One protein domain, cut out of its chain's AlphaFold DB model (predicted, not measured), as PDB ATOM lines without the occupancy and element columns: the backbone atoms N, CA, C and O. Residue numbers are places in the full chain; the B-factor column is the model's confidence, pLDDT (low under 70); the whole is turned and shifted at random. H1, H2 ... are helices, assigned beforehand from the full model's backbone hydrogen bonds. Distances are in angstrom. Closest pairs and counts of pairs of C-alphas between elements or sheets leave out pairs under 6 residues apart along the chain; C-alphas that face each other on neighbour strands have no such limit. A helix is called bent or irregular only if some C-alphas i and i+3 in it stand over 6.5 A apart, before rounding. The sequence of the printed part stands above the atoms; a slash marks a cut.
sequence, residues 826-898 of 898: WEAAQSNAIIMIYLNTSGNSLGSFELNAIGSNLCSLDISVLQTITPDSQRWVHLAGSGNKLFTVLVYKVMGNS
ATOM      1  N   TRP A 826       0.280  -4.291 -31.793       94.69
ATOM      2  CA  TRP A 826      -0.639  -3.549 -30.931       94.69
ATOM      3  C   TRP A 826      -0.652  -4.154 -29.532       94.69
ATOM      4  O   TRP A 826      -0.522  -5.371 -29.377       94.69
ATOM      5  N   GLU A 827      -0.884  -3.332 -28.510       95.12
ATOM      6  CA  GLU A 827      -1.302  -3.864 -27.218       95.12
ATOM      7  C   GLU A 827      -2.716  -4.459 -27.317       95.12
ATOM      8  O   GLU A 827      -3.533  -4.050 -28.150       95.12
ATOM      9  N   ALA A 828      -3.038  -5.420 -26.444       94.12
ATOM     10  CA  ALA A 828      -4.328  -6.113 -26.474       94.12
ATOM     11  C   ALA A 828      -5.518  -5.145 -26.325       94.12
ATOM     12  O   ALA A 828      -6.498  -5.248 -27.054       94.12
ATOM     13  N   ALA A 829      -5.427  -4.152 -25.435       96.75
ATOM     14  CA  ALA A 829      -6.501  -3.176 -25.257       96.75
ATOM     15  C   ALA A 829      -6.694  -2.282 -26.496       96.75
ATOM     16  O   ALA A 829      -7.826  -2.001 -26.884       96.75
ATOM     17  N   GLN A 830      -5.596  -1.858 -27.132       97.81
ATOM     18  CA  GLN A 830      -5.626  -1.009 -28.328       97.81
ATOM     19  C   GLN A 830      -6.200  -1.762 -29.531       97.81
ATOM     20  O   GLN A 830      -7.087  -1.254 -30.212       97.81
ATOM     21  N   SER A 831      -5.729  -2.989 -29.767       96.75
ATOM     22  CA  SER A 831      -6.249  -3.841 -30.842       96.75
ATOM     23  C   SER A 831      -7.729  -4.164 -30.649       96.75
ATOM     24  O   SER A 831      -8.497  -4.025 -31.599       96.75
ATOM     25  N   ASN A 832      -8.155  -4.487 -29.423       96.62
ATOM     26  CA  ASN A 832      -9.569  -4.670 -29.104       96.62
ATOM     27  C   ASN A 832     -10.392  -3.411 -29.425       96.62
ATOM     28  O   ASN A 832     -11.404  -3.502 -30.114       96.62
ATOM     29  N   ALA A 833      -9.938  -2.229 -28.992       97.88
ATOM     30  CA  ALA A 833     -10.635  -0.973 -29.262       97.88
ATOM     31  C   ALA A 833     -10.790  -0.707 -30.770       97.88
ATOM     32  O   ALA A 833     -11.895  -0.413 -31.224       97.88
ATOM     33  N   ILE A 834      -9.721  -0.878 -31.555       98.25
ATOM     34  CA  ILE A 834      -9.751  -0.699 -33.016       98.25
ATOM     35  C   ILE A 834     -10.770  -1.641 -33.668       98.25
ATOM     36  O   ILE A 834     -11.596  -1.202 -34.470       98.25
ATOM     37  N   ILE A 835     -10.729  -2.929 -33.319       97.81
ATOM     38  CA  ILE A 835     -11.615  -3.938 -33.910       97.81
ATOM     39  C   ILE A 835     -13.072  -3.668 -33.515       97.81
ATOM     40  O   ILE A 835     -13.960  -3.745 -34.360       97.81
ATOM     41  N   MET A 836     -13.334  -3.293 -32.263       97.38
ATOM     42  CA  MET A 836     -14.693  -3.001 -31.807       97.38
ATOM     43  C   MET A 836     -15.279  -1.738 -32.447       97.38
ATOM     44  O   MET A 836     -16.466  -1.731 -32.759       97.38
ATOM     45  N   ILE A 837     -14.484  -0.692 -32.710       97.56
ATOM     46  CA  ILE A 837     -14.949   0.482 -33.478       97.56
ATOM     47  C   ILE A 837     -15.413   0.051 -34.876       97.56
ATOM     48  O   ILE A 837     -16.496   0.449 -35.312       97.56
ATOM     49  N   TYR A 838     -14.639  -0.811 -35.541       97.94
ATOM     50  CA  TYR A 838     -15.012  -1.371 -36.839       97.94
ATOM     51  C   TYR A 838     -16.306  -2.184 -36.779       97.94
ATOM     52  O   TYR A 838     -17.213  -1.945 -37.574       97.94
ATOM     53  N   LEU A 839     -16.423  -3.104 -35.819       97.00
ATOM     54  CA  LEU A 839     -17.596  -3.973 -35.674       97.00
ATOM     55  C   LEU A 839     -18.863  -3.224 -35.236       97.00
ATOM     56  O   LEU A 839     -19.966  -3.658 -35.548       97.00
ATOM     57  N   ASN A 840     -18.722  -2.089 -34.549       96.00
ATOM     58  CA  ASN A 840     -19.850  -1.231 -34.183       96.00
ATOM     59  C   ASN A 840     -20.394  -0.418 -35.370       96.00
ATOM     60  O   ASN A 840     -21.448   0.210 -35.254       96.00
ATOM     61  N   THR A 841     -19.699  -0.415 -36.510       95.50
ATOM     62  CA  THR A 841     -20.197   0.207 -37.735       95.50
ATOM     63  C   THR A 841     -21.199  -0.721 -38.423       95.50
ATOM     64  O   THR A 841     -20.937  -1.901 -38.643       95.50
ATOM     65  N   SER A 842     -22.374  -0.184 -38.761       93.56
ATOM     66  CA  SER A 842     -23.469  -0.961 -39.356       93.56
ATOM     67  C   SER A 842     -23.032  -1.690 -40.630       93.56
ATOM     68  O   SER A 842     -22.477  -1.077 -41.539       93.56
ATOM     69  N   GLY A 843     -23.328  -2.990 -40.704       90.44
ATOM     70  CA  GLY A 843     -22.985  -3.852 -41.838       90.44
ATOM     71  C   GLY A 843     -21.647  -4.584 -41.703       90.44
ATOM     72  O   GLY A 843     -21.429  -5.554 -42.427       90.44
ATOM     73  N   ASN A 844     -20.792  -4.194 -40.754       95.12
ATOM     74  CA  ASN A 844     -19.520  -4.867 -40.518       95.12
ATOM     75  C   ASN A 844     -19.695  -6.111 -39.640       95.12
ATOM     76  O   ASN A 844     -20.534  -6.164 -38.740       95.12
ATOM     77  N   SER A 845     -18.890  -7.138 -39.905       93.19
ATOM     78  CA  SER A 845     -18.878  -8.393 -39.146       93.19
ATOM     79  C   SER A 845     -17.520  -9.084 -39.284       93.19
ATOM     80  O   SER A 845     -16.717  -8.696 -40.126       93.19
ATOM     81  N   LEU A 846     -17.247 -10.109 -38.471       91.06
ATOM     82  CA  LEU A 846     -16.028 -10.916 -38.604       91.06
ATOM     83  C   LEU A 846     -16.151 -11.910 -39.773       91.06
ATOM     84  O   LEU A 846     -16.437 -13.099 -39.590       91.06
ATOM     85  N   GLY A 847     -15.952 -11.399 -40.989       89.38
ATOM     86  CA  GLY A 847     -15.805 -12.166 -42.221       89.38
ATOM     87  C   GLY A 847     -14.372 -12.654 -42.447       89.38
ATOM     88  O   GLY A 847     -13.469 -12.446 -41.636       89.38
ATOM     89  N   SER A 848     -14.135 -13.337 -43.568       84.94
ATOM     90  CA  SER A 848     -12.808 -13.895 -43.858       84.94
ATOM     91  C   SER A 848     -11.724 -12.831 -44.033       84.94
ATOM     92  O   SER A 848     -10.589 -13.047 -43.611       84.94
ATOM     93  N   PHE A 849     -12.057 -11.688 -44.641       88.94
ATOM     94  CA  PHE A 849     -11.102 -10.599 -44.842       88.94
ATOM     95  C   PHE A 849     -10.706  -9.950 -43.520       88.94
ATOM     96  O   PHE A 849      -9.523  -9.712 -43.295       88.94
ATOM     97  N   GLU A 850     -11.667  -9.739 -42.624       92.44
ATOM     98  CA  GLU A 850     -11.430  -9.234 -41.276       92.44
ATOM     99  C   GLU A 850     -10.529 -10.182 -40.495       92.44
ATOM    100  O   GLU A 850      -9.539  -9.743 -39.922       92.44
ATOM    101  N   LEU A 851     -10.827 -11.485 -40.511       89.50
ATOM    102  CA  LEU A 851     -10.026 -12.496 -39.816       89.50
ATOM    103  C   LEU A 851      -8.581 -12.542 -40.338       89.50
ATOM    104  O   LEU A 851      -7.646 -12.658 -39.542       89.50
ATOM    105  N   ASN A 852      -8.393 -12.401 -41.652       85.69
ATOM    106  CA  ASN A 852      -7.069 -12.300 -42.266       85.69
ATOM    107  C   ASN A 852      -6.346 -11.012 -41.868       85.69
ATOM    108  O   ASN A 852      -5.162 -11.055 -41.539       85.69
ATOM    109  N   ALA A 853      -7.056  -9.884 -41.870       90.62
ATOM    110  CA  ALA A 853      -6.511  -8.583 -41.515       90.62
ATOM    111  C   ALA A 853      -6.073  -8.525 -40.043       90.62
ATOM    112  O   ALA A 853      -4.957  -8.099 -39.761       90.62
ATOM    113  N   ILE A 854      -6.918  -8.962 -39.102       91.50
ATOM    114  CA  ILE A 854      -6.634  -8.863 -37.660       91.50
ATOM    115  C   ILE A 854      -5.608  -9.901 -37.187       91.50
ATOM    116  O   ILE A 854      -4.862  -9.639 -36.239       91.50
ATOM    117  N   GLY A 855      -5.560 -11.077 -37.826       87.12
ATOM    118  CA  GLY A 855      -4.611 -12.143 -37.514       87.12
ATOM    119  C   GLY A 855      -4.560 -12.480 -36.019       87.12
ATOM    120  O   GLY A 855      -5.580 -12.736 -35.380       87.12
ATOM    121  N   SER A 856      -3.364 -12.446 -35.421       83.69
ATOM    122  CA  SER A 856      -3.172 -12.775 -33.999       83.69
ATOM    123  C   SER A 856      -3.912 -11.850 -33.028       83.69
ATOM    124  O   SER A 856      -4.159 -12.260 -31.893       83.69
ATOM    125  N   ASN A 857      -4.295 -10.641 -33.456       89.19
ATOM    126  CA  ASN A 857      -5.071  -9.711 -32.633       89.19
ATOM    127  C   ASN A 857      -6.498 -10.209 -32.369       89.19
ATOM    128  O   ASN A 857      -7.157  -9.695 -31.480       89.19
ATOM    129  N   LEU A 858      -6.955 -11.278 -33.036       87.88
ATOM    130  CA  LEU A 858      -8.184 -11.983 -32.662       87.88
ATOM    131  C   LEU A 858      -8.211 -12.364 -31.167       87.88
ATOM    132  O   LEU A 858      -9.269 -12.383 -30.548       87.88
ATOM    133  N   CYS A 859      -7.043 -12.635 -30.572       86.69
ATOM    134  CA  CYS A 859      -6.925 -13.017 -29.164       86.69
ATOM    135  C   CYS A 859      -7.211 -11.869 -28.179       86.69
ATOM    136  O   CYS A 859      -7.249 -12.120 -26.978       86.69
ATOM    137  N   SER A 860      -7.369 -10.627 -28.652       90.81
ATOM    138  CA  SER A 860      -7.745  -9.493 -27.805       90.81
ATOM    139  C   SER A 860      -9.255  -9.353 -27.610       90.81
ATOM    140  O   SER A 860      -9.673  -8.511 -26.821       90.81
ATOM    141  N   LEU A 861     -10.061 -10.111 -28.362       90.94
ATOM    142  CA  LEU A 861     -11.516  -9.999 -28.363       90.94
ATOM    143  C   LEU A 861     -12.156 -10.863 -27.278       90.94
ATOM    144  O   LEU A 861     -11.686 -11.959 -26.962       90.94
ATOM    145  N   ASP A 862     -13.292 -10.391 -26.772       89.12
ATOM    146  CA  ASP A 862     -14.115 -11.151 -25.840       89.12
ATOM    147  C   ASP A 862     -14.749 -12.379 -26.505       89.12
ATOM    148  O   ASP A 862     -15.086 -12.387 -27.693       89.12
ATOM    149  N   ILE A 863     -14.988 -13.419 -25.704       86.06
ATOM    150  CA  ILE A 863     -15.571 -14.692 -26.161       86.06
ATOM    151  C   ILE A 863     -16.914 -14.478 -26.875       86.06
ATOM    152  O   ILE A 863     -17.185 -15.146 -27.870       86.06
ATOM    153  N   SER A 864     -17.738 -13.540 -26.403       88.88
ATOM    154  CA  SER A 864     -19.031 -13.219 -27.020       88.88
ATOM    155  C   SER A 864     -18.887 -12.704 -28.453       88.88
ATOM    156  O   SER A 864     -19.694 -13.054 -29.309       88.88
ATOM    157  N   VAL A 865     -17.842 -11.921 -28.737       90.19
ATOM    158  CA  VAL A 865     -17.537 -11.429 -30.087       90.19
ATOM    159  C   VAL A 865     -17.029 -12.579 -30.953       90.19
ATOM    160  O   VAL A 865     -17.484 -12.746 -32.084       90.19
ATOM    161  N   LEU A 866     -16.151 -13.431 -30.415       87.00
ATOM    162  CA  LEU A 866     -15.625 -14.599 -31.132       87.00
ATOM    163  C   LEU A 866     -16.722 -15.598 -31.532       87.00
ATOM    164  O   LEU A 866     -16.640 -16.207 -32.595       87.00
ATOM    165  N   GLN A 867     -17.774 -15.732 -30.722       85.25
ATOM    166  CA  GLN A 867     -18.933 -16.583 -31.018       85.25
ATOM    167  C   GLN A 867     -19.764 -16.107 -32.222       85.25
ATOM    168  O   GLN A 867     -20.594 -16.866 -32.713       85.25
ATOM    169  N   THR A 868     -19.542 -14.887 -32.724       87.88
ATOM    170  CA  THR A 868     -20.224 -14.380 -33.929       87.88
ATOM    171  C   THR A 868     -19.595 -14.870 -35.238       87.88
ATOM    172  O   THR A 868     -20.190 -14.704 -36.304       87.88
ATOM    173  N   ILE A 869     -18.409 -15.492 -35.186       86.75
ATOM    174  CA  ILE A 869     -17.709 -16.006 -36.369       86.75
ATOM    175  C   ILE A 869     -18.466 -17.210 -36.936       86.75
ATOM    176  O   ILE A 869     -18.608 -18.244 -36.283       86.75
ATOM    177  N   THR A 870     -18.894 -17.101 -38.191       84.94
ATOM    178  CA  THR A 870     -19.604 -18.181 -38.887       84.94
ATOM    179  C   THR A 870     -18.635 -19.188 -39.526       84.94
ATOM    180  O   THR A 870     -17.484 -18.836 -39.805       84.94
ATOM    181  N   PRO A 871     -19.074 -20.427 -39.821       78.38
ATOM    182  CA  PRO A 871     -18.285 -21.371 -40.616       78.38
ATOM    183  C   PRO A 871     -17.881 -20.815 -41.991       78.38
ATOM    184  O   PRO A 871     -16.748 -21.007 -42.429       78.38
ATOM    185  N   ASP A 872     -18.764 -20.058 -42.650       75.75
ATOM    186  CA  ASP A 872     -18.463 -19.439 -43.947       75.75
ATOM    187  C   ASP A 872     -17.349 -18.390 -43.842       75.75
ATOM    188  O   ASP A 872     -16.463 -18.349 -44.700       75.75
ATOM    189  N   SER A 873     -17.312 -17.615 -42.749       79.62
ATOM    190  CA  SER A 873     -16.227 -16.666 -42.460       79.62
ATOM    191  C   SER A 873     -14.854 -17.341 -42.396       79.62
ATOM    192  O   SER A 873     -13.840 -16.687 -42.622       79.62
ATOM    193  N   GLN A 874     -14.785 -18.643 -42.128       70.00
ATOM    194  CA  GLN A 874     -13.525 -19.376 -41.976       70.00
ATOM    195  C   GLN A 874     -12.983 -19.902 -43.310       70.00
ATOM    196  O   GLN A 874     -11.794 -20.204 -43.426       70.00
ATOM    197  N   ARG A 875     -13.836 -19.982 -44.338       68.00
ATOM    198  CA  ARG A 875     -13.520 -20.619 -45.621       68.00
ATOM    199  C   ARG A 875     -12.380 -19.937 -46.383       68.00
ATOM    200  O   ARG A 875     -11.668 -20.613 -47.120       68.00
ATOM    201  N   TRP A 876     -12.185 -18.631 -46.202       68.12
ATOM    202  CA  TRP A 876     -11.149 -17.861 -46.905       68.12
ATOM    203  C   TRP A 876     -10.053 -17.335 -45.977       68.12
ATOM    204  O   TRP A 876      -9.323 -16.411 -46.335       68.12
ATOM    205  N   VAL A 877      -9.911 -17.924 -44.787       70.88
ATOM    206  CA  VAL A 877      -8.858 -17.527 -43.852       70.88
ATOM    207  C   VAL A 877      -7.512 -18.104 -44.295       70.88
ATOM    208  O   VAL A 877      -7.319 -19.320 -44.390       70.88
ATOM    209  N   HIS A 878      -6.545 -17.224 -44.536       64.38
ATOM    210  CA  HIS A 878      -5.143 -17.577 -44.637       64.38
ATOM    211  C   HIS A 878      -4.665 -17.970 -43.244       64.38
ATOM    212  O   HIS A 878      -4.312 -17.133 -42.418       64.38
ATOM    213  N   LEU A 879      -4.625 -19.275 -42.974       51.88
ATOM    214  CA  LEU A 879      -3.862 -19.814 -41.851       51.88
ATOM    215  C   LEU A 879      -2.370 -19.606 -42.154       51.88
ATOM    216  O   LEU A 879      -1.656 -20.520 -42.580       51.88
ATOM    217  N   ALA A 880      -1.909 -18.364 -42.023       38.41
ATOM    218  CA  ALA A 880      -0.509 -18.021 -42.130       38.41
ATOM    219  C   ALA A 880       0.246 -18.787 -41.046       38.41
ATOM    220  O   ALA A 880      -0.207 -18.888 -39.902       38.41
ATOM    221  N   GLY A 881       1.417 -19.309 -41.413       37.22
ATOM    222  CA  GLY A 881       2.367 -19.982 -40.531       37.22
ATOM    223  C   GLY A 881       2.992 -19.045 -39.500       37.22
ATOM    224  O   GLY A 881       4.188 -19.128 -39.245       37.22
ATOM    225  N   SER A 882       2.206 -18.153 -38.891       31.30
ATOM    226  CA  SER A 882       2.555 -17.621 -37.588       31.30
ATOM    227  C   SER A 882       2.756 -18.839 -36.691       31.30
ATOM    228  O   SER A 882       1.870 -19.680 -36.548       31.30
ATOM    229  N   GLY A 883       3.943 -18.979 -36.101       34.19
ATOM    230  CA  GLY A 883       4.268 -20.050 -35.155       34.19
ATOM    231  C   GLY A 883       3.368 -20.078 -33.911       34.19
ATOM    232  O   GLY A 883       3.642 -20.808 -32.961       34.19
ATOM    233  N   ASN A 884       2.285 -19.303 -33.899       38.59
ATOM    234  CA  ASN A 884       1.278 -19.308 -32.877       38.59
ATOM    235  C   ASN A 884       0.320 -20.480 -33.120       38.59
ATOM    236  O   ASN A 884      -0.812 -20.316 -33.573       38.59
ATOM    237  N   LYS A 885       0.773 -21.685 -32.743       41.12
ATOM    238  CA  LYS A 885      -0.093 -22.864 -32.576       41.12
ATOM    239  C   LYS A 885      -1.355 -22.517 -31.775       41.12
ATOM    240  O   LYS A 885      -2.378 -23.152 -31.980       41.12
ATOM    241  N   LEU A 886      -1.301 -21.494 -30.913       39.75
ATOM    242  CA  LEU A 886      -2.447 -20.967 -30.182       39.75
ATOM    243  C   LEU A 886      -3.529 -20.355 -31.079       39.75
ATOM    244  O   LEU A 886      -4.682 -20.577 -30.768       39.75
ATOM    245  N   PHE A 887      -3.213 -19.645 -32.171       48.47
ATOM    246  CA  PHE A 887      -4.229 -19.084 -33.079       48.47
ATOM    247  C   PHE A 887      -4.971 -20.205 -33.806       48.47
ATOM    248  O   PHE A 887      -6.194 -20.251 -33.788       48.47
ATOM    249  N   THR A 888      -4.232 -21.179 -34.342       48.53
ATOM    250  CA  THR A 888      -4.819 -22.389 -34.929       48.53
ATOM    251  C   THR A 888      -5.649 -23.142 -33.886       48.53
ATOM    252  O   THR A 888      -6.800 -23.463 -34.142       48.53
ATOM    253  N   VAL A 889      -5.127 -23.357 -32.677       45.16
ATOM    254  CA  VAL A 889      -5.849 -24.054 -31.602       45.16
ATOM    255  C   VAL A 889      -7.047 -23.256 -31.080       45.16
ATOM    256  O   VAL A 889      -8.045 -23.877 -30.765       45.16
ATOM    257  N   LEU A 890      -7.011 -21.923 -30.997       48.88
ATOM    258  CA  LEU A 890      -8.138 -21.080 -30.568       48.88
ATOM    259  C   LEU A 890      -9.243 -21.068 -31.615       48.88
ATOM    260  O   LEU A 890     -10.394 -21.261 -31.252       48.88
ATOM    261  N   VAL A 891      -8.886 -20.933 -32.894       50.41
ATOM    262  CA  VAL A 891      -9.810 -21.107 -34.021       50.41
ATOM    263  C   VAL A 891     -10.463 -22.492 -33.904       50.41
ATOM    264  O   VAL A 891     -11.667 -22.575 -33.708       50.41
ATOM    265  N   TYR A 892      -9.686 -23.576 -33.831       50.16
ATOM    266  CA  TYR A 892     -10.237 -24.932 -33.694       50.16
ATOM    267  C   TYR A 892     -11.002 -25.196 -32.374       50.16
ATOM    268  O   TYR A 892     -11.937 -25.991 -32.371       50.16
ATOM    269  N   LYS A 893     -10.642 -24.563 -31.248       45.81
ATOM    270  CA  LYS A 893     -11.221 -24.826 -29.912       45.81
ATOM    271  C   LYS A 893     -12.450 -23.970 -29.605       45.81
ATOM    272  O   LYS A 893     -13.341 -24.455 -28.920       45.81
ATOM    273  N   VAL A 894     -12.536 -22.743 -30.127       48.53
ATOM    274  CA  VAL A 894     -13.782 -21.950 -30.125       48.53
ATOM    275  C   VAL A 894     -14.830 -22.607 -31.041       48.53
ATOM    276  O   VAL A 894     -16.021 -22.494 -30.780       48.53
ATOM    277  N   MET A 895     -14.391 -23.364 -32.055       48.66
ATOM    278  CA  MET A 895     -15.241 -24.071 -33.026       48.66
ATOM    279  C   MET A 895     -15.599 -25.517 -32.649       48.66
ATOM    280  O   MET A 895     -16.361 -26.163 -33.362       48.66
ATOM    281  N   GLY A 896     -15.079 -26.047 -31.539       37.78
ATOM    282  CA  GLY A 896     -15.367 -27.403 -31.067       37.78
ATOM    283  C   GLY A 896     -16.709 -27.512 -30.341       37.78
ATOM    284  O   GLY A 896     -16.725 -27.820 -29.154       37.78
ATOM    285  N   ASN A 897     -17.814 -27.238 -31.035       32.66
ATOM    286  CA  ASN A 897     -19.163 -27.640 -30.624       32.66
ATOM    287  C   ASN A 897     -19.966 -28.108 -31.854       32.66
ATOM    288  O   ASN A 897     -21.051 -27.609 -32.146       32.66
ATOM    289  N   SER A 898     -19.386 -29.065 -32.584       30.34
ATOM    290  CA  SER A 898     -20.084 -30.058 -33.411       30.34
ATOM    291  C   SER A 898     -19.156 -31.236 -33.670       30.34
ATOM    292  O   SER A 898     -18.096 -30.986 -34.294       30.34
TER     293      SER A 898
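This is residues 826 to 898 of the 898 residues of an uncharacterized protein of Esox lucius (UniProt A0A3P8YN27). H2 stands in the middle, between H1, its partner in a helical hairpin, and H5, which lies loosely across it on the other side. The short H3 and H4 come between H2 and H5 along the chain. The 73 printed residues include five named helices, H1 to H5, and no named strand: all helix. The whole is compact, radius of gyration of the C-alphas 11.8 A, spanning 28 by 25 by 20 A.

H1, residues 828 to 839, begins at C-alpha (-4.328, -6.113, -26.474) and is 16.3 A long. H2, 848 to 860, is 17.4 A long and irregular: C-alphas 853 and 856 are 9.2 A apart. H3 is 863 to 866, 5.0 A; H4 is 871 to 874, 5.3 A. H5, 885 to 894, 13.9 A, ends at C-alpha (-13.782, -21.950, -30.125).

H1 and H2 touch, closest C-alphas Ala 828 and Ser 860, 5.0 A, opposite ways at a shallow tilt of 34 degrees, only just short of steep. H2 touches H4 with residues 848 to 851 alone, closest C-alphas Ser 848 and Ser 873, 4.6 A. H5 is close to H2 but not clearly touching, closest C-alphas Ser 856 and Phe 887, 6.5 A, about perpendicular at 79 degrees. H1 is apart from H3, H4 and H5. Every O i to N i+4 pair is within hydrogen-bond range in H1 and H5; H2 has 4 of 9, and 7 of 10 O i to N i+3 pairs; H3 and H4 are too short for an i+4 pair.

The C-alphas farthest apart, of Ser 842 and Gly 883, are 33.9 A apart. The printed part has no cut and no long link. Residues 875 to 876 and 878 to 898 have pLDDT under 70.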